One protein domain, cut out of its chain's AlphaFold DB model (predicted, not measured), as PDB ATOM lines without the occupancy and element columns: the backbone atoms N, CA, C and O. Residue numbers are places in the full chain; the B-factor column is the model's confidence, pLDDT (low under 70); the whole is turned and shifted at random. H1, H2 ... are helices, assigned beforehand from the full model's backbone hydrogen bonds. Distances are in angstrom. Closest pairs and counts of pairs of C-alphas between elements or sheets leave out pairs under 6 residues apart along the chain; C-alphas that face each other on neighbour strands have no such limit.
ATOM      1  N   VAL A   4     173.237 208.068 128.340       67.56
ATOM      2  CA  VAL A   4     171.776 208.254 128.373       67.56
ATOM      3  C   VAL A   4     171.108 207.755 127.085       67.56
ATOM      4  O   VAL A   4     170.041 207.143 127.136       67.56
ATOM      5  N   GLU A   5     171.711 208.020 125.924       67.31
ATOM      6  CA  GLU A   5     171.189 207.571 124.629       67.31
ATOM      7  C   GLU A   5     171.290 206.050 124.483       67.31
ATOM      8  O   GLU A   5     170.346 205.438 123.981       67.31
ATOM      9  N   ASP A   6     172.373 205.458 124.991       67.56
ATOM     10  CA  ASP A   6     172.602 204.011 124.969       67.56
ATOM     11  C   ASP A   6     171.609 203.276 125.888       67.56
ATOM     12  O   ASP A   6     170.993 202.290 125.486       67.56
ATOM     13  N   LEU A   7     171.341 203.794 127.095       71.81
ATOM     14  CA  LEU A   7     170.325 203.220 127.988       71.81
ATOM     15  C   LEU A   7     168.913 203.295 127.381       71.81
ATOM     16  O   LEU A   7     168.137 202.341 127.472       71.81
ATOM     17  N   ALA A   8     168.576 204.410 126.726       68.62
ATOM     18  CA  ALA A   8     167.308 204.550 126.012       68.62
ATOM     19  C   ALA A   8     167.198 203.570 124.828       68.62
ATOM     20  O   ALA A   8     166.101 203.114 124.484       68.62
ATOM     21  N   GLU A   9     168.320 203.228 124.194       69.44
ATOM     22  CA  GLU A   9     168.381 202.174 123.186       69.44
ATOM     23  C   GLU A   9     168.125 200.791 123.801       69.44
ATOM     24  O   GLU A   9     167.251 200.067 123.316       69.44
ATOM     25  N   VAL A  10     168.778 200.444 124.909       74.94
ATOM     26  CA  VAL A  10     168.554 199.166 125.608       74.94
ATOM     27  C   VAL A  10     167.088 199.003 126.025       74.94
ATOM     28  O   VAL A  10     166.476 197.975 125.732       74.94
ATOM     29  N   ALA A  11     166.477 200.037 126.614       72.94
ATOM     30  CA  ALA A  11     165.063 200.011 127.001       72.94
ATOM     31  C   ALA A  11     164.133 199.738 125.805       72.94
ATOM     32  O   ALA A  11     163.153 199.001 125.904       72.94
ATOM     33  N   SER A  12     164.456 200.290 124.636       69.62
ATOM     34  CA  SER A  12     163.676 200.049 123.422       69.62
ATOM     35  C   SER A  12     163.860 198.647 122.836       69.62
ATOM     36  O   SER A  12     162.897 198.073 122.329       69.62
ATOM     37  N   ARG A  13     165.068 198.074 122.929       71.38
ATOM     38  CA  ARG A  13     165.322 196.678 122.553       71.38
ATOM     39  C   ARG A  13     164.549 195.731 123.468       71.38
ATOM     40  O   ARG A  13     163.981 194.764 122.974       71.38
ATOM     41  N   ALA A  14     164.434 196.054 124.757       76.81
ATOM     42  CA  ALA A  14     163.608 195.295 125.693       76.81
ATOM     43  C   ALA A  14     162.120 195.282 125.285       76.81
ATOM     44  O   ALA A  14     161.497 194.225 125.315       76.81
ATOM     45  N   LEU A  15     161.569 196.410 124.816       73.12
ATOM     46  CA  LEU A  15     160.192 196.473 124.290       73.12
ATOM     47  C   LEU A  15     160.004 195.647 123.005       73.12
ATOM     48  O   LEU A  15     158.969 195.009 122.817       73.12
ATOM     49  N   ALA A  16     160.994 195.646 122.107       73.56
ATOM     50  CA  ALA A  16     160.949 194.825 120.896       73.56
ATOM     51  C   ALA A  16     161.033 193.325 121.226       73.56
ATOM     52  O   ALA A  16     160.237 192.535 120.715       73.56
ATOM     53  N   ALA A  17     161.937 192.953 122.136       76.00
ATOM     54  CA  ALA A  17     162.071 191.593 122.643       76.00
ATOM     55  C   ALA A  17     160.786 191.119 123.338       76.00
ATOM     56  O   ALA A  17     160.372 189.979 123.154       76.00
ATOM     57  N   GLU A  18     160.096 191.995 124.076       77.19
ATOM     58  CA  GLU A  18     158.795 191.681 124.671       77.19
ATOM     59  C   GLU A  18     157.757 191.294 123.605       77.19
ATOM     60  O   GLU A  18     157.053 190.291 123.759       77.19
ATOM     61  N   ALA A  19     157.662 192.059 122.514       73.44
ATOM     62  CA  ALA A  19     156.738 191.762 121.421       73.44
ATOM     63  C   ALA A  19     157.066 190.421 120.737       73.44
ATOM     64  O   ALA A  19     156.161 189.627 120.464       73.44
ATOM     65  N   GLU A  20     158.351 190.143 120.512       75.75
ATOM     66  CA  GLU A  20     158.828 188.891 119.923       75.75
ATOM     67  C   GLU A  20     158.534 187.689 120.834       75.75
ATOM     68  O   GLU A  20     157.880 186.742 120.395       75.75
ATOM     69  N   VAL A  21     158.888 187.753 122.121       75.56
ATOM     70  CA  VAL A  21     158.636 186.686 123.109       75.56
ATOM     71  C   VAL A  21     157.140 186.393 123.256       75.56
ATOM     72  O   VAL A  21     156.732 185.231 123.296       75.56
ATOM     73  N   ARG A  22     156.288 187.427 123.264       72.38
ATOM     74  CA  ARG A  22     154.824 187.245 123.273       72.38
ATOM     75  C   ARG A  22     154.327 186.497 122.036       72.38
ATOM     76  O   ARG A  22     153.365 185.736 122.135       72.38
ATOM     77  N   SER A  23     154.967 186.707 120.887       71.12
ATOM     78  CA  SER A  23     154.610 186.039 119.635       71.12
ATOM     79  C   SER A  23     155.119 184.594 119.561       71.12
ATOM     80  O   SER A  23     154.404 183.740 119.041       71.12
ATOM     81  N   VAL A  24     156.287 184.294 120.147       72.75
ATOM     82  CA  VAL A  24     156.923 182.959 120.174       72.75
ATOM     83  C   VAL A  24     156.010 181.893 120.781       72.75
ATOM     84  O   VAL A  24     155.992 180.759 120.308       72.75
ATOM     85  N   ARG A  25     155.169 182.270 121.754       68.00
ATOM     86  CA  ARG A  25     154.161 181.385 122.363       68.00
ATOM     87  C   ARG A  25     153.197 180.749 121.346       68.00
ATOM     88  O   ARG A  25     152.595 179.722 121.644       68.00
ATOM     89  N   TRP A  26     153.048 181.350 120.169       67.88
ATOM     90  CA  TRP A  26     152.093 180.949 119.134       67.88
ATOM     91  C   TRP A  26     152.769 180.484 117.833       67.88
ATOM     92  O   TRP A  26     152.091 180.301 116.824       67.88
ATOM     93  N   GLN A  27     154.097 180.320 117.828       76.25
ATOM     94  CA  GLN A  27     154.889 180.021 116.632       76.25
ATOM     95  C   GLN A  27     155.280 178.540 116.511       76.25
ATOM     96  O   GLN A  27     155.332 177.800 117.491       76.25
ATOM     97  N   SER A  28     155.588 178.102 115.283       72.25
ATOM     98  CA  SER A  28     156.130 176.763 115.026       72.25
ATOM     99  C   SER A  28     157.562 176.630 115.551       72.25
ATOM    100  O   SER A  28     158.328 177.592 115.542       72.25
ATOM    101  N   ARG A  29     157.975 175.410 115.922       75.94
ATOM    102  CA  ARG A  29     159.344 175.100 116.382       75.94
ATOM    103  C   ARG A  29     160.436 175.698 115.485       75.94
ATOM    104  O   ARG A  29     161.376 176.306 115.979       75.94
ATOM    105  N   THR A  30     160.278 175.570 114.170       74.38
ATOM    106  CA  THR A  30     161.218 176.101 113.173       74.38
ATOM    107  C   THR A  30     161.329 177.628 113.196       74.38
ATOM    108  O   THR A  30     162.410 178.167 112.965       74.38
ATOM    109  N   ALA A  31     160.239 178.341 113.492       70.62
ATOM    110  CA  ALA A  31     160.255 179.793 113.641       70.62
ATOM    111  C   ALA A  31     160.966 180.217 114.938       70.62
ATOM    112  O   ALA A  31     161.771 181.146 114.908       70.62
ATOM    113  N   VAL A  32     160.756 179.479 116.035       74.38
ATOM    114  CA  VAL A  32     161.426 179.718 117.325       74.38
ATOM    115  C   VAL A  32     162.933 179.448 117.243       74.38
ATOM    116  O   VAL A  32     163.728 180.257 117.715       74.38
ATOM    117  N   GLU A  33     163.352 178.360 116.593       78.75
ATOM    118  CA  GLU A  33     164.773 178.050 116.370       78.75
ATOM    119  C   GLU A  33     165.459 179.127 115.515       78.75
ATOM    120  O   GLU A  33     166.567 179.564 115.830       78.75
ATOM    121  N   LYS A  34     164.780 179.619 114.471       77.88
ATOM    122  CA  LYS A  34     165.277 180.719 113.637       77.88
ATOM    123  C   LYS A  34     165.423 182.025 114.426       77.88
ATOM    124  O   LYS A  34     166.439 182.704 114.274       77.88
ATOM    125  N   ALA A  35     164.446 182.364 115.269       74.38
ATOM    126  CA  ALA A  35     164.511 183.526 116.156       74.38
ATOM    127  C   ALA A  35     165.676 183.407 117.159       74.38
ATOM    128  O   ALA A  35     166.463 184.338 117.315       74.38
ATOM    129  N   ALA A  36     165.869 182.222 117.752       78.50
ATOM    130  CA  ALA A  36     166.971 181.951 118.673       78.50
ATOM    131  C   ALA A  36     168.356 182.087 118.012       78.50
ATOM    132  O   ALA A  36     169.279 182.620 118.629       78.50
ATOM    133  N   ILE A  37     168.512 181.643 116.760       80.38
ATOM    134  CA  ILE A  37     169.751 181.839 115.987       80.38
ATOM    135  C   ILE A  37     170.006 183.334 115.747       80.38
ATOM    136  O   ILE A  37     171.127 183.795 115.950       80.38
ATOM    137  N   GLY A  38     168.975 184.099 115.375       77.56
ATOM    138  CA  GLY A  38     169.086 185.550 115.195       77.56
ATOM    139  C   GLY A  38     169.495 186.281 116.478       77.56
ATOM    140  O   GLY A  38     170.395 187.117 116.447       77.56
ATOM    141  N   ALA A  39     168.897 185.921 117.617       75.62
ATOM    142  CA  ALA A  39     169.248 186.487 118.919       75.62
ATOM    143  C   ALA A  39     170.701 186.179 119.330       75.62
ATOM    144  O   ALA A  39     171.375 187.044 119.886       75.62
ATOM    145  N   ARG A  40     171.208 184.974 119.023       79.56
ATOM    146  CA  ARG A  40     172.619 184.606 119.254       79.56
ATOM    147  C   ARG A  40     173.582 185.408 118.384       79.56
ATOM    148  O   ARG A  40     174.557 185.923 118.909       79.56
ATOM    149  N   ASP A  41     173.278 185.576 117.097       77.44
ATOM    150  CA  ASP A  41     174.107 186.373 116.180       77.44
ATOM    151  C   ASP A  41     174.213 187.842 116.632       77.44
ATOM    152  O   ASP A  41     175.281 188.449 116.570       77.44
ATOM    153  N   VAL A  42     173.124 188.418 117.157       74.81
ATOM    154  CA  VAL A  42     173.148 189.765 117.759       74.81
ATOM    155  C   VAL A  42     173.995 189.792 119.036       74.81
ATOM    156  O   VAL A  42     174.836 190.677 119.185       74.81
ATOM    157  N   LEU A  43     173.825 188.813 119.929       75.25
ATOM    158  CA  LEU A  43     174.598 188.713 121.170       75.25
ATOM    159  C   LEU A  43     176.106 188.576 120.909       75.25
ATOM    160  O   LEU A  43     176.911 189.210 121.590       75.25
ATOM    161  N   ASP A  44     176.497 187.773 119.921       74.94
ATOM    162  CA  ASP A  44     177.901 187.560 119.574       74.94
ATOM    163  C   ASP A  44     178.524 188.808 118.926       74.94
ATOM    164  O   ASP A  44     179.683 189.130 119.206       74.94
ATOM    165  N   LYS A  45     177.749 189.579 118.148       74.19
ATOM    166  CA  LYS A  45     178.169 190.906 117.659       74.19
ATOM    167  C   LYS A  45     178.376 191.901 118.797       74.19
ATOM    168  O   LYS A  45     179.398 192.586 118.811       74.19
ATOM    169  N   ASP A  46     177.456 191.955 119.759       71.69
ATOM    170  CA  ASP A  46     177.565 192.845 120.920       71.69
ATOM    171  C   ASP A  46     178.776 192.454 121.800       71.69
ATOM    172  O   ASP A  46     179.549 193.321 122.214       71.69
ATOM    173  N   ARG A  47     179.036 191.150 122.000       72.38
ATOM    174  CA  ARG A  47     180.260 190.646 122.661       72.38
ATOM    175  C   ARG A  47     181.534 191.045 121.917       72.38
ATOM    176  O   ARG A  47     182.512 191.442 122.548       72.38
ATOM    177  N   ALA A  48     181.544 190.940 120.590       70.19
ATOM    178  CA  ALA A  48     182.694 191.329 119.779       70.19
ATOM    179  C   ALA A  48     182.964 192.842 119.848       70.19
ATOM    180  O   ALA A  48     184.126 193.247 119.894       70.19
ATOM    181  N   ALA A  49     181.913 193.666 119.905       67.94
ATOM    182  CA  ALA A  49     182.023 195.117 120.045       67.94
ATOM    183  C   ALA A  49     182.608 195.537 121.407       67.94
ATOM    184  O   ALA A  49     183.439 196.442 121.456       67.94
ATOM    185  N   LEU A  50     182.244 194.847 122.497       65.50
ATOM    186  CA  LEU A  50     182.789 195.097 123.842       65.50
ATOM    187  C   LEU A  50     184.304 194.854 123.944       65.50
ATOM    188  O   LEU A  50     184.971 195.468 124.773       65.50
ATOM    189  N   ASN A  51     184.854 193.978 123.101       62.00
ATOM    190  CA  ASN A  51     186.276 193.629 123.105       62.00
ATOM    191  C   ASN A  51     187.159 194.611 122.307       62.00
ATOM    192  O   ASN A  51     188.371 194.407 122.227       62.00
ATOM    193  N   GLN A  52     186.589 195.661 121.706       59.69
ATOM    194  CA  GLN A  52     187.348 196.657 120.944       59.69
ATOM    195  C   GLN A  52     187.681 197.894 121.805       59.69
ATOM    196  O   GLN A  52     186.800 198.425 122.483       59.69
ATOM    197  N   PRO A  53     188.934 198.393 121.785       50.59
ATOM    198  CA  PRO A  53     189.324 199.570 122.560       50.59
ATOM    199  C   PRO A  53     188.559 200.828 122.115       50.59
ATOM    200  O   PRO A  53     188.430 201.121 120.927       50.59
ATOM    201  N   THR A  54     188.044 201.579 123.092       52.88
ATOM    202  CA  THR A  54     187.219 202.780 122.888       52.88
ATOM    203  C   THR A  54     188.070 204.024 122.586       52.88
ATOM    204  O   THR A  54     189.190 204.164 123.070       52.88
ATOM    205  N   TYR A  55     187.500 204.977 121.839       46.31
ATOM    206  CA  TYR A  55     188.128 206.240 121.403       46.31
ATOM    207  C   TYR A  55     188.572 207.207 122.528       46.31
ATOM    208  O   TYR A  55     189.245 208.190 122.233       46.31
ATOM    209  N   SER A  56     188.211 206.973 123.795       52.28
ATOM    210  CA  SER A  56     188.478 207.900 124.911       52.28
ATOM    211  C   SER A  56     189.705 207.553 125.764       52.28
ATOM    212  O   SER A  56     190.059 208.331 126.644       52.28
ATOM    213  N   GLY A  57     190.352 206.400 125.549       52.81
ATOM    214  CA  GLY A  57     191.534 205.979 126.323       52.81
ATOM    215  C   GLY A  57     191.294 205.730 127.823       52.81
ATOM    216  O   GLY A  57     192.235 205.389 128.536       52.81
ATOM    217  N   LEU A  58     190.055 205.879 128.309       57.97
ATOM    218  CA  LEU A  58     189.655 205.646 129.696       57.97
ATOM    219  C   LEU A  58     188.924 204.307 129.807       57.97
ATOM    220  O   LEU A  58     187.883 204.096 129.184       57.97
ATOM    221  N   SER A  59     189.468 203.410 130.625       61.28
ATOM    222  CA  SER A  59     188.856 202.115 130.919       61.28
ATOM    223  C   SER A  59     187.746 202.251 131.969       61.28
ATOM    224  O   SER A  59     187.844 203.109 132.852       61.28
ATOM    225  N   PRO A  60     186.716 201.381 131.941       67.62
ATOM    226  CA  PRO A  60     185.780 201.247 133.052       67.62
ATOM    227  C   PRO A  60     186.525 201.024 134.373       67.62
ATOM    228  O   PRO A  60     187.614 200.444 134.393       67.62
ATOM    229  N   SER A  61     185.926 201.437 135.492       74.69
ATOM    230  CA  SER A  61     186.514 201.174 136.807       74.69
ATOM    231  C   SER A  61     186.748 199.663 137.012       74.69
ATOM    232  O   SER A  61     185.980 198.848 136.492       74.69
ATOM    233  N   PRO A  62     187.751 199.242 137.809       77.44
ATOM    234  CA  PRO A  62     188.033 197.818 138.047       77.44
ATOM    235  C   PRO A  62     186.849 197.027 138.626       77.44
ATOM    236  O   PRO A  62     186.796 195.801 138.532       77.44
ATOM    237  N   HIS A  63     185.910 197.717 139.275       78.06
ATOM    238  CA  HIS A  63     184.646 197.140 139.720       78.06
ATOM    239  C   HIS A  63     183.704 196.869 138.536       78.06
ATOM    240  O   HIS A  63     183.235 195.744 138.371       78.06
ATOM    241  N   MET A  64     183.479 197.867 137.676       77.06
ATOM    242  CA  MET A  64     182.585 197.757 136.519       77.06
ATOM    243  C   MET A  64     183.113 196.766 135.469       77.06
ATOM    244  O   MET A  64     182.344 195.992 134.907       77.06
ATOM    245  N   ALA A  65     184.432 196.719 135.262       74.62
ATOM    246  CA  ALA A  65     185.066 195.743 134.375       74.62
ATOM    247  C   ALA A  65     184.798 194.292 134.820       74.62
ATOM    248  O   ALA A  65     184.447 193.448 133.998       74.62
ATOM    249  N   ARG A  66     184.878 194.013 136.131       77.56
ATOM    250  CA  ARG A  66     184.548 192.692 136.695       77.56
ATOM    251  C   ARG A  66     183.068 192.347 136.557       77.56
ATOM    252  O   ARG A  66     182.740 191.204 136.257       77.56
ATOM    253  N   GLN A  67     182.169 193.311 136.755       76.06
ATOM    254  CA  GLN A  67     180.735 193.082 136.544       76.06
ATOM    255  C   GLN A  67     180.420 192.745 135.080       76.06
ATOM    256  O   GLN A  67     179.668 191.809 134.818       76.06
ATOM    257  N   LEU A  68     181.042 193.448 134.130       72.19
ATOM    258  CA  LEU A  68     180.890 193.175 132.701       72.19
ATOM    259  C   LEU A  68     181.406 191.776 132.322       72.19
ATOM    260  O   LEU A  68     180.756 191.059 131.562       72.19
ATOM    261  N   GLU A  69     182.540 191.355 132.888       74.06
ATOM    262  CA  GLU A  69     183.103 190.010 132.697       74.06
ATOM    263  C   GLU A  69     182.169 188.911 133.231       74.06
ATOM    264  O   GLU A  69     181.969 187.886 132.577       74.06
ATOM    265  N   LEU A  70     181.548 189.131 134.393       73.00
ATOM    266  CA  LEU A  70     180.584 188.192 134.971       73.00
ATOM    267  C   LEU A  70     179.322 188.069 134.106       73.00
ATOM    268  O   LEU A  70     178.878 186.958 133.833       73.00
ATOM    269  N   ILE A  71     178.776 189.191 133.630       69.62
ATOM    270  CA  ILE A  71     177.561 189.216 132.799       69.62
ATOM    271  C   ILE A  71     177.810 188.576 131.423       69.62
ATOM    272  O   ILE A  71     176.955 187.856 130.913       69.62
ATOM    273  N   THR A  72     178.984 188.786 130.820       66.00
ATOM    274  CA  THR A  72     179.302 188.264 129.476       66.00
ATOM    275  C   THR A  72     179.585 186.759 129.441       66.00
ATOM    276  O   THR A  72     179.352 186.129 128.404       66.00
ATOM    277  N   ARG A  73     180.038 186.171 130.559       67.62
ATOM    278  CA  ARG A  73     180.358 184.735 130.695       67.62
ATOM    279  C   ARG A  73     179.165 183.830 131.007       67.62
ATOM    280  O   ARG A  73     179.298 182.611 130.931       67.62
ATOM    281  N   LEU A  74     178.010 184.391 131.353       59.94
ATOM    282  CA  LEU A  74     176.832 183.620 131.745       59.94
ATOM    283  C   LEU A  74     176.053 183.133 130.518       59.94
ATOM    284  O   LEU A  74     175.068 183.739 130.103       59.94
ATOM    285  N   GLN A  75     176.488 182.017 129.931       57.62
ATOM    286  CA  GLN A  75     175.626 181.220 129.058       57.62
ATOM    287  C   GLN A  75     176.024 179.738 129.137       57.62
ATOM    288  O   GLN A  75     177.003 179.335 128.507       57.62
ATOM    289  N   PRO A  76     175.319 178.917 129.938       57.12
ATOM    290  CA  PRO A  76     175.562 177.483 129.949       57.12
ATOM    291  C   PRO A  76     175.100 176.857 128.617       57.12
ATOM    292  O   PRO A  76     174.140 177.337 128.006       57.12
ATOM    293  N   PRO A  77     175.788 175.813 128.122       57.19
ATOM    294  CA  PRO A  77     175.360 175.096 126.927       57.19
ATOM    295  C   PRO A  77     173.978 174.470 127.150       57.19
ATOM    296  O   PRO A  77     173.694 173.945 128.225       57.19
ATOM    297  N   LEU A  78     173.127 174.500 126.118       55.81
ATOM    298  CA  LEU A  78     171.849 173.788 126.139       55.81
ATOM    299  C   LEU A  78     172.105 172.287 126.363       55.81
ATOM    300  O   LEU A  78     172.906 171.711 125.621       55.81
ATOM    301  N   PRO A  79     171.438 171.638 127.333       55.28
ATOM    302  CA  PRO A  79     171.512 170.190 127.479       55.28
ATOM    303  C   PRO A  79     170.987 169.510 126.204       55.28
ATOM    304  O   PRO A  79     169.959 169.905 125.657       55.28
ATOM    305  N   ALA A  80     171.708 168.498 125.717       57.88
ATOM    306  CA  ALA A  80     171.405 167.811 124.455       57.88
ATOM    307  C   ALA A  80     170.146 166.919 124.518       57.88
ATOM    308  O   ALA A  80     169.638 166.491 123.481       57.88
ATOM    309  N   ASP A  81     169.627 166.661 125.720       62.16
ATOM    310  CA  ASP A  81     168.602 165.651 125.961       62.16
ATOM    311  C   ASP A  81     167.197 166.259 126.058       62.16
ATOM    312  O   ASP A  81     166.940 167.154 126.858       62.16
ATOM    313  N   ALA A  82     166.240 165.714 125.301       64.50
ATOM    314  CA  ALA A  82     164.831 166.127 125.302       64.50
ATOM    315  C   ALA A  82     164.033 165.558 126.499       64.50
ATOM    316  O   ALA A  82     162.939 165.016 126.337       64.50
ATOM    317  N   SER A  83     164.596 165.629 127.707       76.50
ATOM    318  CA  SER A  83     163.941 165.146 128.927       76.50
ATOM    319  C   SER A  83     163.091 166.234 129.592       76.50
ATOM    320  O   SER A  83     163.345 167.430 129.441       76.50
ATOM    321  N   ILE A  84     162.103 165.824 130.397       70.94
ATOM    322  CA  ILE A  84     161.317 166.745 131.241       70.94
ATOM    323  C   ILE A  84     162.242 167.537 132.183       70.94
ATOM    324  O   ILE A  84     162.033 168.728 132.394       70.94
ATOM    325  N   GLY A  85     163.298 166.898 132.700       72.69
ATOM    326  CA  GLY A  85     164.303 167.551 133.541       72.69
ATOM    327  C   GLY A  85     165.107 168.620 132.797       72.69
ATOM    328  O   GLY A  85     165.315 169.703 133.331       72.69
ATOM    329  N   ALA A  86     165.492 168.364 131.544       71.56
ATOM    330  CA  ALA A  86     166.189 169.341 130.708       71.56
ATOM    331  C   ALA A  86     165.298 170.539 130.343       71.56
ATOM    332  O   ALA A  86     165.772 171.672 130.336       71.56
ATOM    333  N   ALA A  87     164.003 170.311 130.102       66.94
ATOM    334  CA  ALA A  87     163.039 171.388 129.882       66.94
ATOM    335  C   ALA A  87     162.835 172.249 131.144       66.94
ATOM    336  O   ALA A  87     162.829 173.474 131.055       66.94
ATOM    337  N   ALA A  88     162.722 171.624 132.321       69.00
ATOM    338  CA  ALA A  88     162.619 172.336 133.596       69.00
ATOM    339  C   ALA A  88     163.891 173.138 133.922       69.00
ATOM    340  O   ALA A  88     163.802 174.263 134.409       69.00
ATOM    341  N   GLN A  89     165.067 172.587 133.609       73.19
ATOM    342  CA  GLN A  89     166.338 173.291 133.760       73.19
ATOM    343  C   GLN A  89     166.440 174.482 132.800       73.19
ATOM    344  O   GLN A  89     166.810 175.567 133.232       73.19
ATOM    345  N   ALA A  90     166.052 174.320 131.531       69.12
ATOM    346  CA  ALA A  90     166.046 175.415 130.561       69.12
ATOM    347  C   ALA A  90     165.105 176.562 130.975       69.12
ATOM    348  O   ALA A  90     165.439 177.730 130.785       69.12
ATOM    349  N   GLU A  91     163.957 176.241 131.578       73.06
ATOM    350  CA  GLU A  91     163.042 177.241 132.141       73.06
ATOM    351  C   GLU A  91     163.664 177.959 133.352       73.06
ATOM    352  O   GLU A  91     163.615 179.186 133.442       73.06
ATOM    353  N   ALA A  92     164.308 177.222 134.262       68.75
ATOM    354  CA  ALA A  92     165.020 177.810 135.398       68.75
ATOM    355  C   ALA A  92     166.172 178.729 134.946       68.75
ATOM    356  O   ALA A  92     166.324 179.837 135.469       68.75
ATOM    357  N   ASP A  93     166.931 178.311 133.932       71.25
ATOM    358  CA  ASP A  93     168.003 179.097 133.323       71.25
ATOM    359  C   ASP A  93     167.447 180.363 132.646       71.25
ATOM    360  O   ASP A  93     168.025 181.445 132.780       71.25
ATOM    361  N   ALA A  94     166.292 180.272 131.976       71.88
ATOM    362  CA  ALA A  94     165.608 181.424 131.391       71.88
ATOM    363  C   ALA A  94     165.160 182.433 132.466       71.88
ATOM    364  O   ALA A  94     165.381 183.637 132.314       71.88
ATOM    365  N   VAL A  95     164.598 181.965 133.585       70.00
ATOM    366  CA  VAL A  95     164.220 182.818 134.727       70.00
ATOM    367  C   VAL A  95     165.446 183.499 135.344       70.00
ATOM    368  O   VAL A  95     165.409 184.701 135.637       70.00
ATOM    369  N   ALA A  96     166.551 182.770 135.503       69.69
ATOM    370  CA  ALA A  96     167.809 183.324 136.000       69.69
ATOM    371  C   ALA A  96     168.377 184.392 135.046       69.69
ATOM    372  O   ALA A  96     168.790 185.469 135.493       69.69
ATOM    373  N   ALA A  97     168.325 184.151 133.732       73.12
ATOM    374  CA  ALA A  97     168.747 185.106 132.710       73.12
ATOM    375  C   ALA A  97     167.896 186.388 132.722       73.12
ATOM    376  O   ALA A  97     168.446 187.490 132.719       73.12
ATOM    377  N   VAL A  98     166.565 186.274 132.821       75.38
ATOM    378  CA  VAL A  98     165.656 187.432 132.935       75.38
ATOM    379  C   VAL A  98     165.931 188.234 134.209       75.38
ATOM    380  O   VAL A  98     165.943 189.466 134.180       75.38
ATOM    381  N   THR A  99     166.185 187.554 135.327       71.25
ATOM    382  CA  THR A  99     166.516 188.206 136.603       71.25
ATOM    383  C   THR A  99     167.834 188.972 136.501       71.25
ATOM    384  O   THR A  99     167.915 190.127 136.917       71.25
ATOM    385  N   THR A 100     168.841 188.371 135.866       79.25
ATOM    386  CA  THR A 100     170.138 189.012 135.606       79.25
ATOM    387  C   THR A 100     169.977 190.240 134.714       79.25
ATOM    388  O   THR A 100     170.519 191.297 135.025       79.25
ATOM    389  N   ALA A 101     169.177 190.140 133.650       77.94
ATOM    390  CA  ALA A 101     168.888 191.258 132.757       77.94
ATOM    391  C   ALA A 101     168.175 192.414 133.478       77.94
ATOM    392  O   ALA A 101     168.513 193.575 133.254       77.94
ATOM    393  N   ARG A 102     167.226 192.115 134.378       75.81
ATOM    394  CA  ARG A 102     166.550 193.132 135.199       75.81
ATOM    395  C   ARG A 102     167.544 193.886 136.080       75.81
ATOM    396  O   ARG A 102     167.568 195.112 136.045       75.81
ATOM    397  N   ILE A 103     168.376 193.156 136.821       76.31
ATOM    398  CA  ILE A 103     169.391 193.747 137.705       76.31
ATOM    399  C   ILE A 103     170.393 194.569 136.888       76.31
ATOM    400  O   ILE A 103     170.739 195.681 137.277       76.31
ATOM    401  N   ALA A 104     170.827 194.059 135.732       80.75
ATOM    402  CA  ALA A 104     171.739 194.772 134.844       80.75
ATOM    403  C   ALA A 104     171.124 196.073 134.299       80.75
ATOM    404  O   ALA A 104     171.813 197.088 134.240       80.75
ATOM    405  N   LEU A 105     169.832 196.073 133.946       81.12
ATOM    406  CA  LEU A 105     169.127 197.271 133.485       81.12
ATOM    407  C   LEU A 105     169.001 198.323 134.596       81.12
ATOM    408  O   LEU A 105     169.229 199.505 134.348       81.12
ATOM    409  N   GLU A 106     168.665 197.904 135.817       76.69
ATOM    410  CA  GLU A 106     168.584 198.797 136.980       76.69
ATOM    411  C   GLU A 106     169.961 199.361 137.358       76.69
ATOM    412  O   GLU A 106     170.090 200.563 137.592       76.69
ATOM    413  N   ALA A 107     171.007 198.532 137.338       80.06
ATOM    414  CA  ALA A 107     172.381 198.963 137.582       80.06
ATOM    415  C   ALA A 107     172.876 199.939 136.503       80.06
ATOM    416  O   ALA A 107     173.502 200.948 136.826       80.06
ATOM    417  N   ALA A 108     172.556 199.686 135.229       79.38
ATOM    418  CA  ALA A 108     172.864 200.603 134.136       79.38
ATOM    419  C   ALA A 108     172.119 201.936 134.296       79.38
ATOM    420  O   ALA A 108     172.710 202.999 134.105       79.38
ATOM    421  N   HIS A 109     170.846 201.900 134.700       75.12
ATOM    422  CA  HIS A 109     170.078 203.103 135.003       75.12
ATOM    423  C   HIS A 109     170.729 203.914 136.128       75.12
ATOM    424  O   HIS A 109     170.980 205.106 135.943       75.12
ATOM    425  N   LEU A 110     171.071 203.276 137.249       76.19
ATOM    426  CA  LEU A 110     171.750 203.941 138.357       76.19
ATOM    427  C   LEU A 110     173.089 204.552 137.919       76.19
ATOM    428  O   LEU A 110     173.317 205.734 138.158       76.19
ATOM    429  N   ALA A 111     173.928 203.801 137.200       78.31
ATOM    430  CA  ALA A 111     175.231 204.277 136.735       78.31
ATOM    431  C   ALA A 111     175.120 205.496 135.802       78.31
ATOM    432  O   ALA A 111     175.936 206.415 135.874       78.31
ATOM    433  N   VAL A 112     174.094 205.544 134.943       79.44
ATOM    434  CA  VAL A 112     173.823 206.710 134.085       79.44
ATOM    435  C   VAL A 112     173.405 207.928 134.913       79.44
ATOM    436  O   VAL A 112     173.846 209.045 134.624       79.44
ATOM    437  N   LEU A 113     172.581 207.736 135.947       73.81
ATOM    438  CA  LEU A 113     172.193 208.815 136.855       73.81
ATOM    439  C   LEU A 113     173.392 209.329 137.658       73.81
ATOM    440  O   LEU A 113     173.608 210.538 137.703       73.81
ATOM    441  N   GLU A 114     174.204 208.437 138.223       81.25
ATOM    442  CA  GLU A 114     175.427 208.780 138.956       81.25
ATOM    443  C   GLU A 114     176.435 209.511 138.064       81.25
ATOM    444  O   GLU A 114     176.970 210.545 138.458       81.25
ATOM    445  N   ALA A 115     176.629 209.051 136.822       75.56
ATOM    446  CA  ALA A 115     177.464 209.744 135.844       75.56
ATOM    447  C   ALA A 115     176.942 211.159 135.554       75.56
ATOM    448  O   ALA A 115     177.725 212.105 135.417       75.56
ATOM    449  N   ARG A 116     175.615 211.336 135.486       76.75
ATOM    450  CA  ARG A 116     175.026 212.663 135.290       76.75
ATOM    451  C   ARG A 116     175.191 213.552 136.522       76.75
ATOM    452  O   ARG A 116     175.482 214.731 136.337       76.75
ATOM    453  N   VAL A 117     175.032 213.018 137.731       75.25
ATOM    454  CA  VAL A 117     175.269 213.749 138.988       75.25
ATOM    455  C   VAL A 117     176.728 214.192 139.076       75.25
ATOM    456  O   VAL A 117     176.978 215.381 139.228       75.25
ATOM    457  N   ALA A 118     177.680 213.293 138.826       76.62
ATOM    458  CA  ALA A 118     179.105 213.621 138.818       76.62
ATOM    459  C   ALA A 118     179.450 214.727 137.803       76.62
ATOM    460  O   ALA A 118     180.244 215.621 138.092       76.62
ATOM    461  N   ALA A 119     178.820 214.718 136.623       70.94
ATOM    462  CA  ALA A 119     178.991 215.781 135.632       70.94
ATOM    463  C   ALA A 119     178.412 217.136 136.090       70.94
ATOM    464  O   ALA A 119     178.955 218.189 135.746       70.94
ATOM    465  N   LEU A 120     177.306 217.122 136.843       71.50
ATOM    466  CA  LEU A 120     176.717 218.326 137.432       71.50
ATOM    467  C   LEU A 120     177.595 218.877 138.563       71.50
ATOM    468  O   LEU A 120     177.844 220.081 138.584       71.50
ATOM    469  N   ASP A 121     178.117 218.008 139.433       76.62
ATOM    470  CA  ASP A 121     179.028 218.373 140.526       76.62
ATOM    471  C   ASP A 121     180.353 218.945 139.997       76.62
ATOM    472  O   ASP A 121     180.886 219.908 140.546       76.62
ATOM    473  N   ALA A 122     180.839 218.429 138.863       76.12
ATOM    474  CA  ALA A 122     181.998 218.963 138.144       76.12
ATOM    475  C   ALA A 122     181.741 220.325 137.454       76.12
ATOM    476  O   ALA A 122     182.635 220.875 136.811       76.12
ATOM    477  N   GLY A 123     180.533 220.887 137.576       68.94
ATOM    478  CA  GLY A 123     180.203 222.242 137.132       68.94
ATOM    479  C   GLY A 123     179.519 222.351 135.766       68.94
ATOM    480  O   GLY A 123     179.412 223.471 135.257       68.94
ATOM    481  N   ASP A 124     179.045 221.236 135.183       66.25
ATOM    482  CA  ASP A 124     178.379 221.144 133.867       66.25
ATOM    483  C   ASP A 124     179.010 222.139 132.872       66.25
ATOM    484  O   ASP A 124     178.367 223.099 132.440       66.25
ATOM    485  N   SER A 125     180.318 222.012 132.623       71.06
ATOM    486  CA  SER A 125     181.093 222.901 131.745       71.06
ATOM    487  C   SER A 125     181.293 222.287 130.357       71.06
ATOM    488  O   SER A 125     181.106 221.083 130.162       71.06
ATOM    489  N   ASP A 126     181.645 223.122 129.375       64.56
ATOM    490  CA  ASP A 126     181.902 222.672 128.000       64.56
ATOM    491  C   ASP A 126     183.069 221.655 127.958       64.56
ATOM    492  O   ASP A 126     183.005 220.678 127.213       64.56
ATOM    493  N   ASP A 127     184.067 221.821 128.834       68.19
ATOM    494  CA  ASP A 127     185.226 220.924 128.967       68.19
ATOM    495  C   ASP A 127     184.834 219.550 129.534       68.19
ATOM    496  O   ASP A 127     185.244 218.511 129.015       68.19
ATOM    497  N   VAL A 128     183.967 219.531 130.555       67.50
ATOM    498  CA  VAL A 128     183.412 218.295 131.132       67.50
ATOM    499  C   VAL A 128     182.550 217.569 130.095       67.50
ATOM    500  O   VAL A 128     182.672 216.360 129.913       67.50
ATOM    501  N   ALA A 129     181.722 218.302 129.345       62.22
ATOM    502  CA  ALA A 129     180.899 217.729 128.282       62.22
ATOM    503  C   ALA A 129     181.733 217.153 127.122       62.22
ATOM    504  O   ALA A 129     181.338 216.144 126.534       62.22
ATOM    505  N   ALA A 130     182.871 217.770 126.788       63.03
ATOM    506  CA  ALA A 130     183.799 217.262 125.781       63.03
ATOM    507  C   ALA A 130     184.507 215.977 126.244       63.03
ATOM    508  O   ALA A 130     184.622 215.039 125.456       63.03
ATOM    509  N   ALA A 131     184.899 215.894 127.520       63.28
ATOM    510  CA  ALA A 131     185.567 214.725 128.099       63.28
ATOM    511  C   ALA A 131     184.655 213.486 128.235       63.28
ATOM    512  O   ALA A 131     185.135 212.358 128.179       63.28
ATOM    513  N   ILE A 132     183.338 213.681 128.391       62.69
ATOM    514  CA  ILE A 132     182.352 212.600 128.602       62.69
ATOM    515  C   ILE A 132     181.898 211.940 127.280       62.69
ATOM    516  O   ILE A 132     181.301 210.861 127.286       62.69
ATOM    517  N   ARG A 133     182.170 212.546 126.115       55.44
ATOM    518  CA  ARG A 133     181.786 211.965 124.817       55.44
ATOM    519  C   ARG A 133     182.705 210.803 124.453       55.44
ATOM    520  O   ARG A 133     183.764 211.000 123.870       55.44
TER     521      ARG A 133
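Overview. This is residues 4 to 133 of the 404 residues of an uncharacterized protein of Rhodococcus sp. OK551 (UniProt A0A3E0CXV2). Four helices run roughly along one long axis as a loose, open frame round a mostly empty middle: in order round the ring they are H1, H4, H3 and H2, with H1 across from H3 and H2 across from H4. H4 makes most of the length, and past its last residues the short H5 folds back at one end of the frame. The printed part has 130 residues with five named helices, H1 to H5 in order along the chain, and no named strand; the class is all helix. The whole is loose, with a radius of gyration of the C-alphas of 18.6 A, and its outline is a rod spanning 59 by 28 by 23 A.

Along the chain. H1, residues 4 to 24, begins at C-alpha 4 at (171.776, 208.254, 128.373) and is 30.5 A long from first to last C-alpha. H2, residues 29 to 50, is 31.7 A long. H3, residues 62 to 73, is 16.9 A long. H4, residues 84 to 121, is the longest at 55.4 A, from C-alpha 84 at (161.317, 166.745, 131.241) to C-alpha 121 at (179.028, 218.373, 140.526). H5, residues 126 to 131, is 8.8 A long and ends at C-alpha 131 at (185.567, 214.725, 128.099).

Arrangement. H1 touches H4 with residues 4 to 7 alone, and H4 touches H1 with residues 108 to 112 alone; their closest C-alphas, those of Val 4 and Val 112, are 6.3 A apart. These two helices run opposite ways at a shallow tilt of 21 degrees. H1 and H2 are close but not clearly touching, with the closest C-alphas, those of Val 24 and Val 32, 6.2 A apart, and run opposite ways at a shallow tilt of 15 degrees. H2 and H3 are close but not clearly touching, the closest C-alphas being those of Arg 47 and Thr 72 at 7.3 A. H3 and H4 are close but not clearly touching, the closest C-alphas being those of Ile 71 and Thr 100 at 7.9 A. H4 and H5 are also close but not clearly touching, with the C-alphas of Ala 119 and Val 128 closest at 6.8 A, and run opposite ways at 34.5 degrees, a tilt only just shallow. H1 and H3 are apart, and so are H2 and H4. In H1, H2, H4 and H5 every O i to N i+4 pair is within hydrogen-bond range; in H3, 7 of 8 are.

Size, cuts and confidence. The C-alphas farthest apart, those of Ser 83 and Ser 125, are 60.3 A apart. The printed part has no cut. The link from H2 to H3, with 11 residues, is long. Residues 25 to 31, of which 29 to 31 belong to H2, and residues 80 to 85 stand free. The mean pLDDT of the printed part is 70.7, and 47 residues are under 70, among them residues 49 to 60, 71 to 82 and 126 to 133.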